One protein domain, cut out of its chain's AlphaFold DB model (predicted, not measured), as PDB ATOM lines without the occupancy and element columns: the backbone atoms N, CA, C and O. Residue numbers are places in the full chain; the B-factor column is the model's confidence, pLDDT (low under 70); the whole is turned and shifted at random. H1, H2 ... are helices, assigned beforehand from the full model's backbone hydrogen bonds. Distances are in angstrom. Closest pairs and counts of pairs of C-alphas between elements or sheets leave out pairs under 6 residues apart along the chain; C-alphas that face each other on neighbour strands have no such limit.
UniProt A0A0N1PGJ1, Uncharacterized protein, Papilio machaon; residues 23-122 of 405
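Overview. This is residues 23 to 122 of the 405 residues of an uncharacterized protein of Papilio machaon (UniProt A0A0N1PGJ1). Look for a small head of four helices with a long, thin arm reaching away from it. In the head H4 is in the middle, with H2 packing on its beginning and H3 and H5 packing crosswise on it; H5, the longest helix, runs on beyond the head and ends in the short hook of H6. The arm holds H1 and most of the link after it: the backbone runs outward through H1, turns near Pro 34 and folds back toward the head, and residues 26 to 39 stick out. The printed part has 100 residues with six named helices, H1 to H6 in order, and no named strand, an all-helix domain with 58 residues in the helices. It is only just extended, close to loose, with a radius of gyration of the C-alphas of 19.3 A and an elongated outline of 58 by 36 by 22 A.

Along the chain. Find C-alpha 23 at (14.994, -31.400, -2.878); from there H1 runs through residues 23 to 30. Pass the 20 residues 31 to 50 and you reach H2, residues 51 to 57. H3 follows at residues 63 to 74, 16.5 A long, and H4 at residues 86 to 95, 14.3 A long. H5 begins at C-alpha 100, at (9.808, -4.824, -27.239), and runs 24.5 A through residues 100 to 116. H6, residues 118 to 121, ends at C-alpha 121, at (5.054, -9.153, -2.148).

Arrangement. Begin at H4, which with H5 is a hub, each touching three helices. H2 touches H4, closest at the C-alphas of Val 51 and Leu 87, 5.2 A, the same way at a shallow tilt of 33 degrees, only just short of steep. H3, with residues 66 to 70 alone, touches H4 about perpendicular at 77 degrees; the closest C-alphas are those of Ile 66 and Leu 89, 6.2 A. H5, with residues 100 to 107 alone, touches H4 only just about perpendicular at 72 degrees, closest at the C-alphas of Phe 93 and Ser 103, 5.4 A. H5 and H6 touch only at the corner, the C-alphas of Arg 114 and Phe 121 being closest at 5.8 A. H1 touches no helix. Every O i to N i+4 pair is within hydrogen-bond range in H2, H3, H4 and H5, against 2 of 4 in H1; H6 is too short for such a pair.

Size, cuts and confidence. The C-alphas farthest apart are those of Pro 34 and Thr 75, 58.5 A. The printed part has no cut; look for its long links between H1 and H2 and between H3 and H4. Read the B-factor column for pLDDT: residues 23 to 44, 113 and 117 are under 70, and the mean of the printed part is 76.3.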
ATOM      1  N   LEU A  23      15.958 -30.313  -3.092       33.97
ATOM      2  CA  LEU A  23      14.994 -31.400  -2.878       33.97
ATOM      3  C   LEU A  23      15.320 -32.214  -1.612       33.97
ATOM      4  O   LEU A  23      14.411 -32.688  -0.928       33.97
ATOM      5  N   ALA A  24      16.606 -32.351  -1.271       30.78
ATOM      6  CA  ALA A  24      17.047 -33.062  -0.071       30.78
ATOM      7  C   ALA A  24      16.618 -32.337   1.216       30.78
ATOM      8  O   ALA A  24      16.231 -32.987   2.187       30.78
ATOM      9  N   PHE A  25      16.591 -31.000   1.202       33.81
ATOM     10  CA  PHE A  25      16.197 -30.188   2.356       33.81
ATOM     11  C   PHE A  25      14.705 -30.332   2.715       33.81
ATOM     12  O   PHE A  25      14.351 -30.396   3.892       33.81
ATOM     13  N   VAL A  26      13.827 -30.459   1.711       32.75
ATOM     14  CA  VAL A  26      12.377 -30.660   1.917       32.75
ATOM     15  C   VAL A  26      12.059 -32.108   2.316       32.75
ATOM     16  O   VAL A  26      11.186 -32.343   3.150       32.75
ATOM     17  N   ILE A  27      12.801 -33.090   1.790       34.72
ATOM     18  CA  ILE A  27      12.618 -34.514   2.124       34.72
ATOM     19  C   ILE A  27      13.154 -34.847   3.532       34.72
ATOM     20  O   ILE A  27      12.563 -35.672   4.232       34.72
ATOM     21  N   ALA A  28      14.222 -34.187   3.994       30.56
ATOM     22  CA  ALA A  28      14.858 -34.474   5.287       30.56
ATOM     23  C   ALA A  28      13.994 -34.130   6.519       30.56
ATOM     24  O   ALA A  28      14.214 -34.688   7.593       30.56
ATOM     25  N   ARG A  29      12.972 -33.272   6.384       32.94
ATOM     26  CA  ARG A  29      12.027 -32.945   7.474       32.94
ATOM     27  C   ARG A  29      10.981 -34.040   7.745       32.94
ATOM     28  O   ARG A  29      10.261 -33.935   8.731       32.94
ATOM     29  N   PHE A  30      10.900 -35.090   6.918       39.59
ATOM     30  CA  PHE A  30       9.858 -36.128   7.003       39.59
ATOM     31  C   PHE A  30      10.256 -37.420   7.732       39.59
ATOM     32  O   PHE A  30       9.473 -38.372   7.748       39.59
ATOM     33  N   GLN A  31      11.442 -37.504   8.339       32.22
ATOM     34  CA  GLN A  31      11.865 -38.719   9.041       32.22
ATOM     35  C   GLN A  31      12.331 -38.409  10.456       32.22
ATOM     36  O   GLN A  31      13.489 -38.089  10.698       32.22
ATOM     37  N   ASP A  32      11.418 -38.574  11.406       33.16
ATOM     38  CA  ASP A  32      11.766 -38.668  12.815       33.16
ATOM     39  C   ASP A  32      12.457 -40.026  13.053       33.16
ATOM     40  O   ASP A  32      11.806 -41.057  13.234       33.16
ATOM     41  N   ARG A  33      13.794 -40.059  12.941       31.25
ATOM     42  CA  ARG A  33      14.682 -41.110  13.475       31.25
ATOM     43  C   ARG A  33      16.046 -40.506  13.852       31.25
ATOM     44  O   ARG A  33      16.488 -39.550  13.222       31.25
ATOM     45  N   PRO A  34      16.703 -41.030  14.905       31.95
ATOM     46  CA  PRO A  34      17.693 -40.298  15.688       31.95
ATOM     47  C   PRO A  34      19.019 -40.099  14.951       31.95
ATOM     48  O   PRO A  34      19.418 -40.924  14.127       31.95
ATOM     49  N   ARG A  35      19.696 -39.003  15.329       44.75
ATOM     50  CA  ARG A  35      21.032 -38.566  14.900       44.75
ATOM     51  C   ARG A  35      21.965 -39.735  14.570       44.75
ATOM     52  O   ARG A  35      22.409 -40.455  15.459       44.75
ATOM     53  N   ARG A  36      22.318 -39.848  13.294       34.97
ATOM     54  CA  ARG A  36      23.632 -40.309  12.851       34.97
ATOM     55  C   ARG A  36      24.087 -39.336  11.785       34.97
ATOM     56  O   ARG A  36      23.433 -39.247  10.754       34.97
ATOM     57  N   ASP A  37      25.117 -38.580  12.135       34.34
ATOM     58  CA  ASP A  37      26.024 -37.778  11.316       34.34
ATOM     59  C   ASP A  37      25.792 -37.927   9.802       34.34
ATOM     60  O   ASP A  37      26.485 -38.668   9.108       34.34
ATOM     61  N   LEU A  38      24.773 -37.238   9.281       40.25
ATOM     62  CA  LEU A  38      24.811 -36.794   7.899       40.25
ATOM     63  C   LEU A  38      25.680 -35.547   7.928       40.25
ATOM     64  O   LEU A  38      25.376 -34.622   8.680       40.25
ATOM     65  N   ASP A  39      26.743 -35.523   7.130       37.91
ATOM     66  CA  ASP A  39      27.391 -34.273   6.752       37.91
ATOM     67  C   ASP A  39      26.315 -33.387   6.112       37.91
ATOM     68  O   ASP A  39      25.967 -33.531   4.939       37.91
ATOM     69  N   ILE A  40      25.715 -32.513   6.923       38.91
ATOM     70  CA  ILE A  40      24.787 -31.483   6.477       38.91
ATOM     71  C   ILE A  40      25.663 -30.456   5.767       38.91
ATOM     72  O   ILE A  40      26.106 -29.473   6.359       38.91
ATOM     73  N   THR A  41      25.956 -30.695   4.490       41.41
ATOM     74  CA  THR A  41      26.383 -29.615   3.606       41.41
ATOM     75  C   THR A  41      25.258 -28.594   3.628       41.41
ATOM     76  O   THR A  41      24.134 -28.898   3.220       41.41
ATOM     77  N   MET A  42      25.532 -27.414   4.188       38.53
ATOM     78  CA  MET A  42      24.595 -26.297   4.154       38.53
ATOM     79  C   MET A  42      24.123 -26.123   2.706       38.53
ATOM     80  O   MET A  42      24.976 -26.134   1.815       38.53
ATOM     81  N   PRO A  43      22.806 -26.030   2.449       54.94
ATOM     82  CA  PRO A  43      22.319 -25.845   1.092       54.94
ATOM     83  C   PRO A  43      22.985 -24.599   0.506       54.94
ATOM     84  O   PRO A  43      23.009 -23.541   1.138       54.94
ATOM     85  N   GLU A  44      23.597 -24.764  -0.663       68.81
ATOM     86  CA  GLU A  44      24.328 -23.702  -1.344       68.81
ATOM     87  C   GLU A  44      23.384 -22.521  -1.609       68.81
ATOM     88  O   GLU A  44      22.224 -22.710  -1.991       68.81
ATOM     89  N   ILE A  45      23.860 -21.297  -1.366       81.94
ATOM     90  CA  ILE A  45      23.086 -20.090  -1.666       81.94
ATOM     91  C   ILE A  45      22.792 -20.101  -3.166       81.94
ATOM     92  O   ILE A  45      23.709 -20.160  -3.984       81.94
ATOM     93  N   VAL A  46      21.507 -20.048  -3.513       85.69
ATOM     94  CA  VAL A  46      21.062 -20.029  -4.906       85.69
ATOM     95  C   VAL A  46      21.672 -18.819  -5.612       85.69
ATOM     96  O   VAL A  46      21.558 -17.691  -5.136       85.69
ATOM     97  N   GLN A  47      22.310 -19.064  -6.753       90.56
ATOM     98  CA  GLN A  47      22.889 -18.027  -7.603       90.56
ATOM     99  C   GLN A  47      21.963 -17.712  -8.775       90.56
ATOM    100  O   GLN A  47      21.227 -18.583  -9.242       90.56
ATOM    101  N   GLN A  48      22.042 -16.473  -9.259       91.38
ATOM    102  CA  GLN A  48      21.319 -16.054 -10.451       91.38
ATOM    103  C   GLN A  48      21.747 -16.878 -11.667       91.38
ATOM    104  O   GLN A  48      22.940 -17.123 -11.869       91.38
ATOM    105  N   PHE A  49      20.793 -17.243 -12.520       90.62
ATOM    106  CA  PHE A  49      21.100 -17.828 -13.815       90.62
ATOM    107  C   PHE A  49      21.881 -16.821 -14.688       90.62
ATOM    108  O   PHE A  49      21.406 -15.704 -14.896       90.62
ATOM    109  N   PRO A  50      23.070 -17.171 -15.215       96.25
ATOM    110  CA  PRO A  50      23.864 -16.242 -16.018       96.25
ATOM    111  C   PRO A  50      23.125 -15.808 -17.288       96.25
ATOM    112  O   PRO A  50      22.654 -16.657 -18.049       96.25
ATOM    113  N   VAL A  51      23.061 -14.501 -17.548       95.12
ATOM    114  CA  VAL A  51      22.314 -13.952 -18.690       95.12
ATOM    115  C   VAL A  51      22.905 -14.390 -20.034       95.12
ATOM    116  O   VAL A  51      22.177 -14.637 -20.989       95.12
ATOM    117  N   GLU A  52      24.216 -14.612 -20.101       95.75
ATOM    118  CA  GLU A  52      24.897 -15.095 -21.304       95.75
ATOM    119  C   GLU A  52      24.379 -16.477 -21.716       95.75
ATOM    120  O   GLU A  52      24.186 -16.751 -22.902       95.75
ATOM    121  N   LYS A  53      24.069 -17.330 -20.731       95.44
ATOM    122  CA  LYS A  53      23.466 -18.644 -20.979       95.44
ATOM    123  C   LYS A  53      22.022 -18.532 -21.460       95.44
ATOM    124  O   LYS A  53      21.553 -19.442 -22.143       95.44
ATOM    125  N   GLU A  54      21.310 -17.445 -21.150       92.00
ATOM    126  CA  GLU A  54      19.974 -17.219 -21.714       92.00
ATOM    127  C   GLU A  54      20.018 -16.898 -23.204       92.00
ATOM    128  O   GLU A  54      19.143 -17.348 -23.945       92.00
ATOM    129  N   TYR A  55      21.058 -16.208 -23.671       94.44
ATOM    130  CA  TYR A  55      21.261 -15.968 -25.102       94.44
ATOM    131  C   TYR A  55      21.611 -17.261 -25.854       94.44
ATOM    132  O   TYR A  55      21.180 -17.465 -26.989       94.44
ATOM    133  N   GLU A  56      22.347 -18.179 -25.219       94.50
ATOM    134  CA  GLU A  56      22.609 -19.513 -25.782       94.50
ATOM    135  C   GLU A  56      21.330 -20.360 -25.872       94.50
ATOM    136  O   GLU A  56      21.105 -21.066 -26.860       94.50
ATOM    137  N   LYS A  57      20.492 -20.281 -24.835       90.44
ATOM    138  CA  LYS A  57      19.229 -21.017 -24.710       90.44
ATOM    139  C   LYS A  57      18.156 -20.499 -25.666       90.44
ATOM    140  O   LYS A  57      17.449 -21.306 -26.267       90.44
ATOM    141  N   ASN A  58      18.082 -19.183 -25.865       88.88
ATOM    142  CA  ASN A  58      17.083 -18.516 -26.699       88.88
ATOM    143  C   ASN A  58      17.775 -17.684 -27.789       88.88
ATOM    144  O   ASN A  58      18.012 -16.491 -27.630       88.88
ATOM    145  N   LYS A  59      18.071 -18.305 -28.939       90.56
ATOM    146  CA  LYS A  59      18.815 -17.669 -30.055       90.56
ATOM    147  C   LYS A  59      18.148 -16.425 -30.655       90.56
ATOM    148  O   LYS A  59      18.768 -15.689 -31.411       90.56
ATOM    149  N   ASN A  60      16.863 -16.255 -30.384       89.75
ATOM    150  CA  ASN A  60      16.030 -15.135 -30.793       89.75
ATOM    151  C   ASN A  60      16.122 -13.935 -29.830       89.75
ATOM    152  O   ASN A  60      15.499 -12.915 -30.106       89.75
ATOM    153  N   ILE A  61      16.864 -14.055 -28.725       91.88
ATOM    154  CA  ILE A  61      17.137 -12.980 -27.767       91.88
ATOM    155  C   ILE A  61      18.609 -12.603 -27.878       91.88
ATOM    156  O   ILE A  61      19.486 -13.458 -27.748       91.88
ATOM    157  N   THR A  62      18.892 -11.321 -28.097       96.06
ATOM    158  CA  THR A  62      20.265 -10.816 -28.175       96.06
ATOM    159  C   THR A  62      20.575  -9.844 -27.042       96.06
ATOM    160  O   THR A  62      19.685  -9.203 -26.485       96.06
ATOM    161  N   ALA A  63      21.864  -9.678 -26.731       96.94
ATOM    162  CA  ALA A  63      22.315  -8.677 -25.764       96.94
ATOM    163  C   ALA A  63      21.897  -7.245 -26.156       96.94
ATOM    164  O   ALA A  63      21.622  -6.422 -25.287       96.94
ATOM    165  N   GLU A  64      21.798  -6.953 -27.457       97.38
ATOM    166  CA  GLU A  64      21.363  -5.645 -27.955       97.38
ATOM    167  C   GLU A  64      19.871  -5.388 -27.681       97.38
ATOM    168  O   GLU A  64      19.490  -4.263 -27.365       97.38
ATOM    169  N   ASP A  65      19.022  -6.420 -27.735       95.88
ATOM    170  CA  ASP A  65      17.600  -6.292 -27.381       95.88
ATOM    171  C   ASP A  65      17.433  -5.941 -25.899       95.88
ATOM    172  O   ASP A  65      16.682  -5.029 -25.541       95.88
ATOM    173  N   ILE A  66      18.195  -6.623 -25.038       97.19
ATOM    174  CA  ILE A  66      18.178  -6.384 -23.592       97.19
ATOM    175  C   ILE A  66      18.749  -5.007 -23.256       97.19
ATOM    176  O   ILE A  66      18.181  -4.286 -22.434       97.19
ATOM    177  N   LYS A  67      19.804  -4.585 -23.958       97.94
ATOM    178  CA  LYS A  67      20.369  -3.242 -23.826       97.94
ATOM    179  C   LYS A  67      19.343  -2.155 -24.159       97.94
ATOM    180  O   LYS A  67      19.184  -1.224 -23.375       97.94
ATOM    181  N   LYS A  68      18.586  -2.294 -25.252       97.88
ATOM    182  CA  LYS A  68      17.513  -1.345 -25.612       97.88
ATOM    183  C   LYS A  68      16.403  -1.289 -24.563       97.88
ATOM    184  O   LYS A  68      15.883  -0.211 -24.274       97.88
ATOM    185  N   LEU A  69      16.028  -2.433 -23.980       95.25
ATOM    186  CA  LEU A  69      15.074  -2.465 -22.866       95.25
ATOM    187  C   LEU A  69      15.628  -1.753 -21.627       95.25
ATOM    188  O   LEU A  69      14.892  -0.997 -21.001       95.25
ATOM    189  N   ARG A  70      16.915  -1.931 -21.310       97.69
ATOM    190  CA  ARG A  70      17.584  -1.227 -20.206       97.69
ATOM    191  C   ARG A  70      17.652   0.283 -20.432       97.69
ATOM    192  O   ARG A  70      17.365   1.050 -19.516       97.69
ATOM    193  N   GLU A  71      17.986   0.714 -21.644       97.69
ATOM    194  CA  GLU A  71      17.982   2.129 -22.024       97.69
ATOM    195  C   GLU A  71      16.583   2.730 -21.866       97.69
ATOM    196  O   GLU A  71      16.429   3.768 -21.227       97.69
ATOM    197  N   TRP A  72      15.542   2.050 -22.356       97.06
ATOM    198  CA  TRP A  72      14.165   2.485 -22.131       97.06
ATOM    199  C   TRP A  72      13.813   2.538 -20.640       97.06
ATOM    200  O   TRP A  72      13.254   3.534 -20.188       97.06
ATOM    201  N   LEU A  73      14.174   1.519 -19.862       93.81
ATOM    202  CA  LEU A  73      13.878   1.448 -18.433       93.81
ATOM    203  C   LEU A  73      14.495   2.623 -17.657       93.81
ATOM    204  O   LEU A  73      13.860   3.147 -16.747       93.81
ATOM    205  N   SER A  74      15.671   3.113 -18.071       95.69
ATOM    206  CA  SER A  74      16.300   4.309 -17.482       95.69
ATOM    207  C   SER A  74      15.479   5.596 -17.659       95.69
ATOM    208  O   SER A  74      15.647   6.550 -16.904       95.69
ATOM    209  N   THR A  75      14.559   5.623 -18.629       96.38
ATOM    210  CA  THR A  75      13.654   6.760 -18.869       96.38
ATOM    211  C   THR A  75      12.378   6.712 -18.021       96.38
ATOM    212  O   THR A  75      11.588   7.651 -18.077       96.38
ATOM    213  N   GLN A  76      12.153   5.634 -17.259       95.00
ATOM    214  CA  GLN A  76      10.924   5.381 -16.501       95.00
ATOM    215  C   GLN A  76      11.192   5.463 -14.984       95.00
ATOM    216  O   GLN A  76      11.457   4.441 -14.353       95.00
ATOM    217  N   PRO A  77      11.129   6.660 -14.367       93.69
ATOM    218  CA  PRO A  77      11.542   6.866 -12.973       93.69
ATOM    219  C   PRO A  77      10.627   6.202 -11.934       93.69
ATOM    220  O   PRO A  77      11.012   6.072 -10.775       93.69
ATOM    221  N   HIS A  78       9.407   5.810 -12.312       89.88
ATOM    222  CA  HIS A  78       8.481   5.093 -11.431       89.88
ATOM    223  C   HIS A  78       8.773   3.591 -11.345       89.88
ATOM    224  O   HIS A  78       8.271   2.932 -10.436       89.88
ATOM    225  N   LEU A  79       9.567   3.044 -12.270       86.88
ATOM    226  CA  LEU A  79       9.957   1.638 -12.273       86.88
ATOM    227  C   LEU A  79      11.263   1.436 -11.493       86.88
ATOM    228  O   LEU A  79      12.128   2.312 -11.493       86.88
ATOM    229  N   PRO A  80      11.463   0.268 -10.856       88.81
ATOM    230  CA  PRO A  80      12.637   0.001 -10.024       88.81
ATOM    231  C   PRO A  80      13.878  -0.363 -10.862       88.81
ATOM    232  O   PRO A  80      14.524  -1.378 -10.613       88.81
ATOM    233  N   GLY A  81      14.208   0.437 -11.881       87.44
ATOM    234  CA  GLY A  81      15.142   0.055 -12.942       87.44
ATOM    235  C   GLY A  81      16.560  -0.296 -12.482       87.44
ATOM    236  O   GLY A  81      17.170  -1.219 -13.019       87.44
ATOM    237  N   GLU A  82      17.060   0.380 -11.447       89.19
ATOM    238  CA  GLU A  82      18.377   0.108 -10.849       89.19
ATOM    239  C   GLU A  82      18.448  -1.247 -10.129       89.19
ATOM    240  O   GLU A  82      19.533  -1.787  -9.921       89.19
ATOM    241  N   HIS A  83      17.299  -1.814  -9.759       90.44
ATOM    242  CA  HIS A  83      17.200  -3.098  -9.068       90.44
ATOM    243  C   HIS A  83      16.876  -4.264 -10.009       90.44
ATOM    244  O   HIS A  83      16.798  -5.399  -9.545       90.44
ATOM    245  N   LEU A  84      16.686  -4.000 -11.308       88.19
ATOM    246  CA  LEU A  84      16.412  -5.031 -12.306       88.19
ATOM    247  C   LEU A  84      17.699  -5.449 -13.007       88.19
ATOM    248  O   LEU A  84      18.414  -4.630 -13.595       88.19
ATOM    249  N   SER A  85      17.971  -6.747 -12.978       92.69
ATOM    250  CA  SER A  85      19.086  -7.364 -13.687       92.69
ATOM    251  C   SER A  85      18.770  -7.564 -15.170       92.69
ATOM    252  O   SER A  85      17.616  -7.537 -15.595       92.69
ATOM    253  N   ASP A  86      19.802  -7.805 -15.980       96.06
ATOM    254  CA  ASP A  86      19.609  -8.159 -17.392       96.06
ATOM    255  C   ASP A  86      18.891  -9.503 -17.565       96.06
ATOM    256  O   ASP A  86      18.190  -9.693 -18.559       96.06
ATOM    257  N   LEU A  87      18.994 -10.410 -16.583       90.38
ATOM    258  CA  LEU A  87      18.202 -11.637 -16.565       90.38
ATOM    259  C   LEU A  87      16.702 -11.328 -16.447       90.38
ATOM    260  O   LEU A  87      15.916 -11.913 -17.188       90.38
ATOM    261  N   ASP A  88      16.301 -10.407 -15.565       88.19
ATOM    262  CA  ASP A  88      14.885 -10.033 -15.403       88.19
ATOM    263  C   ASP A  88      14.310  -9.505 -16.725       88.19
ATOM    264  O   ASP A  88      13.228  -9.907 -17.155       88.19
ATOM    265  N   LEU A  89      15.085  -8.664 -17.417       91.69
ATOM    266  CA  LEU A  89      14.733  -8.143 -18.736       91.69
ATOM    267  C   LEU A  89      14.658  -9.250 -19.791       91.69
ATOM    268  O   LEU A  89      13.724  -9.261 -20.590       91.69
ATOM    269  N   ALA A  90      15.600 -10.196 -19.785       90.31
ATOM    270  CA  ALA A  90      15.591 -11.333 -20.700       90.31
ATOM    271  C   ALA A  90      14.374 -12.242 -20.484       90.31
ATOM    272  O   ALA A  90      13.780 -12.709 -21.455       90.31
ATOM    273  N   ILE A  91      13.958 -12.444 -19.232       84.50
ATOM    274  CA  ILE A  91      12.763 -13.221 -18.900       84.50
ATOM    275  C   ILE A  91      11.495 -12.531 -19.405       84.50
ATOM    276  O   ILE A  91      10.688 -13.176 -20.079       84.50
ATOM    277  N   VAL A  92      11.330 -11.233 -19.127       82.19
ATOM    278  CA  VAL A  92      10.171 -10.468 -19.622       82.19
ATOM    279  C   VAL A  92      10.146 -10.452 -21.151       82.19
ATOM    280  O   VAL A  92       9.098 -10.626 -21.767       82.19
ATOM    281  N   PHE A  93      11.300 -10.280 -21.786       85.06
ATOM    282  CA  PHE A  93      11.375 -10.267 -23.241       85.06
ATOM    283  C   PHE A  93      10.978 -11.618 -23.844       85.06
ATOM    284  O   PHE A  93      10.151 -11.670 -24.755       85.06
ATOM    285  N   HIS A  94      11.486 -12.712 -23.270       83.81
ATOM    286  CA  HIS A  94      11.142 -14.076 -23.663       83.81
ATOM    287  C   HIS A  94       9.640 -14.360 -23.537       83.81
ATOM    288  O   HIS A  94       9.037 -14.940 -24.439       83.81
ATOM    289  N   CYS A  95       9.004 -13.966 -22.430       77.88
ATOM    290  CA  CYS A  95       7.585 -14.265 -22.213       77.88
ATOM    291  C   CYS A  95       6.635 -13.462 -23.107       77.88
ATOM    292  O   CYS A  95       5.465 -13.827 -23.241       77.88
ATOM    293  N   CYS A  96       7.139 -12.383 -23.705       78.19
ATOM    294  CA  CYS A  96       6.420 -11.509 -24.623       78.19
ATOM    295  C   CYS A  96       6.718 -11.837 -26.095       78.19
ATOM    296  O   CYS A  96       6.611 -10.952 -26.945       78.19
ATOM    297  N   ASP A  97       7.140 -13.073 -26.393       77.56
ATOM    298  CA  ASP A  97       7.540 -13.522 -27.734       77.56
ATOM    299  C   ASP A  97       8.570 -12.577 -28.392       77.56
ATOM    300  O   ASP A  97       8.559 -12.355 -29.604       77.56
ATOM    301  N   ASN A  98       9.465 -11.998 -27.585       86.31
ATOM    302  CA  ASN A  98      10.508 -11.058 -28.002       86.31
ATOM    303  C   ASN A  98       9.974  -9.750 -28.620       86.31
ATOM    304  O   ASN A  98      10.665  -9.083 -29.392       86.31
ATOM    305  N   SER A  99       8.745  -9.347 -28.283       85.38
ATOM    306  CA  SER A  99       8.220  -8.026 -28.642       85.38
ATOM    307  C   SER A  99       8.666  -6.971 -27.629       85.38
ATOM    308  O   SER A  99       8.337  -7.054 -26.442       85.38
ATOM    309  N   SER A 100       9.366  -5.933 -28.096       89.69
ATOM    310  CA  SER A 100       9.808  -4.824 -27.239       89.69
ATOM    311  C   SER A 100       8.622  -4.045 -26.666       89.69
ATOM    312  O   SER A 100       8.608  -3.716 -25.482       89.69
ATOM    313  N   GLU A 101       7.610  -3.769 -27.484       83.94
ATOM    314  CA  GLU A 101       6.432  -2.988 -27.104       83.94
ATOM    315  C   GLU A 101       5.631  -3.694 -26.009       83.94
ATOM    316  O   GLU A 101       5.286  -3.075 -25.003       83.94
ATOM    317  N   VAL A 102       5.388  -4.997 -26.178       74.06
ATOM    318  CA  VAL A 102       4.652  -5.808 -25.201       74.06
ATOM    319  C   VAL A 102       5.459  -5.964 -23.912       74.06
ATOM    320  O   VAL A 102       4.909  -5.798 -22.825       74.06
ATOM    321  N   SER A 103       6.774  -6.181 -24.019       81.25
ATOM    322  CA  SER A 103       7.667  -6.307 -22.858       81.25
ATOM    323  C   SER A 103       7.609  -5.087 -21.943       81.25
ATOM    324  O   SER A 103       7.558  -5.233 -20.728       81.25
ATOM    325  N   LYS A 104       7.561  -3.877 -22.513       85.62
ATOM    326  CA  LYS A 104       7.460  -2.622 -21.747       85.62
ATOM    327  C   LYS A 104       6.171  -2.548 -20.929       85.62
ATOM    328  O   LYS A 104       6.213  -2.198 -19.753       85.62
ATOM    329  N   GLN A 105       5.041  -2.909 -21.539       78.12
ATOM    330  CA  GLN A 105       3.731  -2.916 -20.878       78.12
ATOM    331  C   GLN A 105       3.665  -3.967 -19.769       78.12
ATOM    332  O   GLN A 105       3.180  -3.693 -18.674       78.12
ATOM    333  N   VAL A 106       4.179  -5.164 -20.050       76.62
ATOM    334  CA  VAL A 106       4.233  -6.266 -19.091       76.62
ATOM    335  C   VAL A 106       5.133  -5.925 -17.909       76.62
ATOM    336  O   VAL A 106       4.751  -6.191 -16.774       76.62
ATOM    337  N   LEU A 107       6.289  -5.303 -18.150       79.19
ATOM    338  CA  LEU A 107       7.214  -4.904 -17.093       79.19
ATOM    339  C   LEU A 107       6.583  -3.858 -16.162       79.19
ATOM    340  O   LEU A 107       6.635  -4.014 -14.943       79.19
ATOM    341  N   ASP A 108       5.931  -2.839 -16.725       79.62
ATOM    342  CA  ASP A 108       5.217  -1.819 -15.950       79.62
ATOM    343  C   ASP A 108       4.093  -2.428 -15.101       79.62
ATOM    344  O   ASP A 108       4.048  -2.255 -13.876       79.62
ATOM    345  N   LEU A 109       3.241  -3.241 -15.734       74.19
ATOM    346  CA  LEU A 109       2.157  -3.934 -15.054       74.19
ATOM    347  C   LEU A 109       2.695  -4.852 -13.952       74.19
ATOM    348  O   LEU A 109       2.164  -4.850 -12.846       74.19
ATOM    349  N   HIS A 110       3.761  -5.607 -14.211       77.38
ATOM    350  CA  HIS A 110       4.331  -6.554 -13.257       77.38
ATOM    351  C   HIS A 110       4.751  -5.871 -11.949       77.38
ATOM    352  O   HIS A 110       4.332  -6.292 -10.866       77.38
ATOM    353  N   TYR A 111       5.525  -4.785 -12.025       79.19
ATOM    354  CA  TYR A 111       5.983  -4.078 -10.823       79.19
ATOM    355  C   TYR A 111       4.884  -3.230 -10.172       79.19
ATOM    356  O   TYR A 111       4.854  -3.109  -8.941       79.19
ATOM    357  N   THR A 112       3.915  -2.743 -10.950       77.19
ATOM    358  CA  THR A 112       2.692  -2.140 -10.407       77.19
ATOM    359  C   THR A 112       1.901  -3.158  -9.582       77.19
ATOM    360  O   THR A 112       1.569  -2.894  -8.425       77.19
ATOM    361  N   LEU A 113       1.667  -4.367 -10.106       69.94
ATOM    362  CA  LEU A 113       0.957  -5.425  -9.382       69.94
ATOM    363  C   LEU A 113       1.734  -5.882  -8.138       69.94
ATOM    364  O   LEU A 113       1.119  -6.067  -7.088       69.94
ATOM    365  N   ARG A 114       3.071  -5.985  -8.187       77.25
ATOM    366  CA  ARG A 114       3.882  -6.263  -6.982       77.25
ATOM    367  C   ARG A 114       3.717  -5.186  -5.901       77.25
ATOM    368  O   ARG A 114       3.726  -5.517  -4.718       77.25
ATOM    369  N   THR A 115       3.526  -3.926  -6.292       75.19
ATOM    370  CA  THR A 115       3.264  -2.816  -5.360       75.19
ATOM    371  C   THR A 115       1.856  -2.891  -4.763       75.19
ATOM    372  O   THR A 115       1.682  -2.683  -3.563       75.19
ATOM    373  N   LEU A 116       0.848  -3.228  -5.575       70.19
ATOM    374  CA  LEU A 116      -0.552  -3.312  -5.143       70.19
ATOM    375  C   LEU A 116      -0.824  -4.546  -4.269       70.19
ATOM    376  O   LEU A 116      -1.475  -4.445  -3.227       70.19
ATOM    377  N   PHE A 117      -0.293  -5.712  -4.642       67.94
ATOM    378  CA  PHE A 117      -0.517  -6.977  -3.937       67.94
ATOM    379  C   PHE A 117       0.447  -7.171  -2.763       67.94
ATOM    380  O   PHE A 117       1.187  -8.156  -2.665       67.94
ATOM    381  N   THR A 118       0.391  -6.230  -1.820       81.19
ATOM    382  CA  THR A 118       1.225  -6.221  -0.608       81.19
ATOM    383  C   THR A 118       1.084  -7.499   0.223       81.19
ATOM    384  O   THR A 118       2.065  -7.964   0.801       81.19
ATOM    385  N   THR A 119      -0.089  -8.136   0.207       76.75
ATOM    386  CA  THR A 119      -0.338  -9.436   0.846       76.75
ATOM    387  C   THR A 119       0.678 -10.507   0.435       76.75
ATOM    388  O   THR A 119       1.061 -11.327   1.270       76.75
ATOM    389  N   PHE A 120       1.160 -10.482  -0.812       76.56
ATOM    390  CA  PHE A 120       2.093 -11.478  -1.348       76.56
ATOM    391  C   PHE A 120       3.530 -10.959  -1.457       76.56
ATOM    392  O   PHE A 120       4.463 -11.710  -1.181       76.56
ATOM    393  N   PHE A 121       3.726  -9.686  -1.810       76.25
ATOM    394  CA  PHE A 121       5.054  -9.153  -2.148       76.25
ATOM    395  C   PHE A 121       5.701  -8.291  -1.066       76.25
ATOM    396  O   PHE A 121       6.913  -8.079  -1.114       76.25
ATOM    397  N   LYS A 122       4.939  -7.847  -0.060       81.38
ATOM    398  CA  LYS A 122       5.478  -7.086   1.071       81.38
ATOM    399  C   LYS A 122       5.983  -8.020   2.173       81.38
ATOM    400  O   LYS A 122       5.367  -9.057   2.450       81.38
TER     401      LYS A 122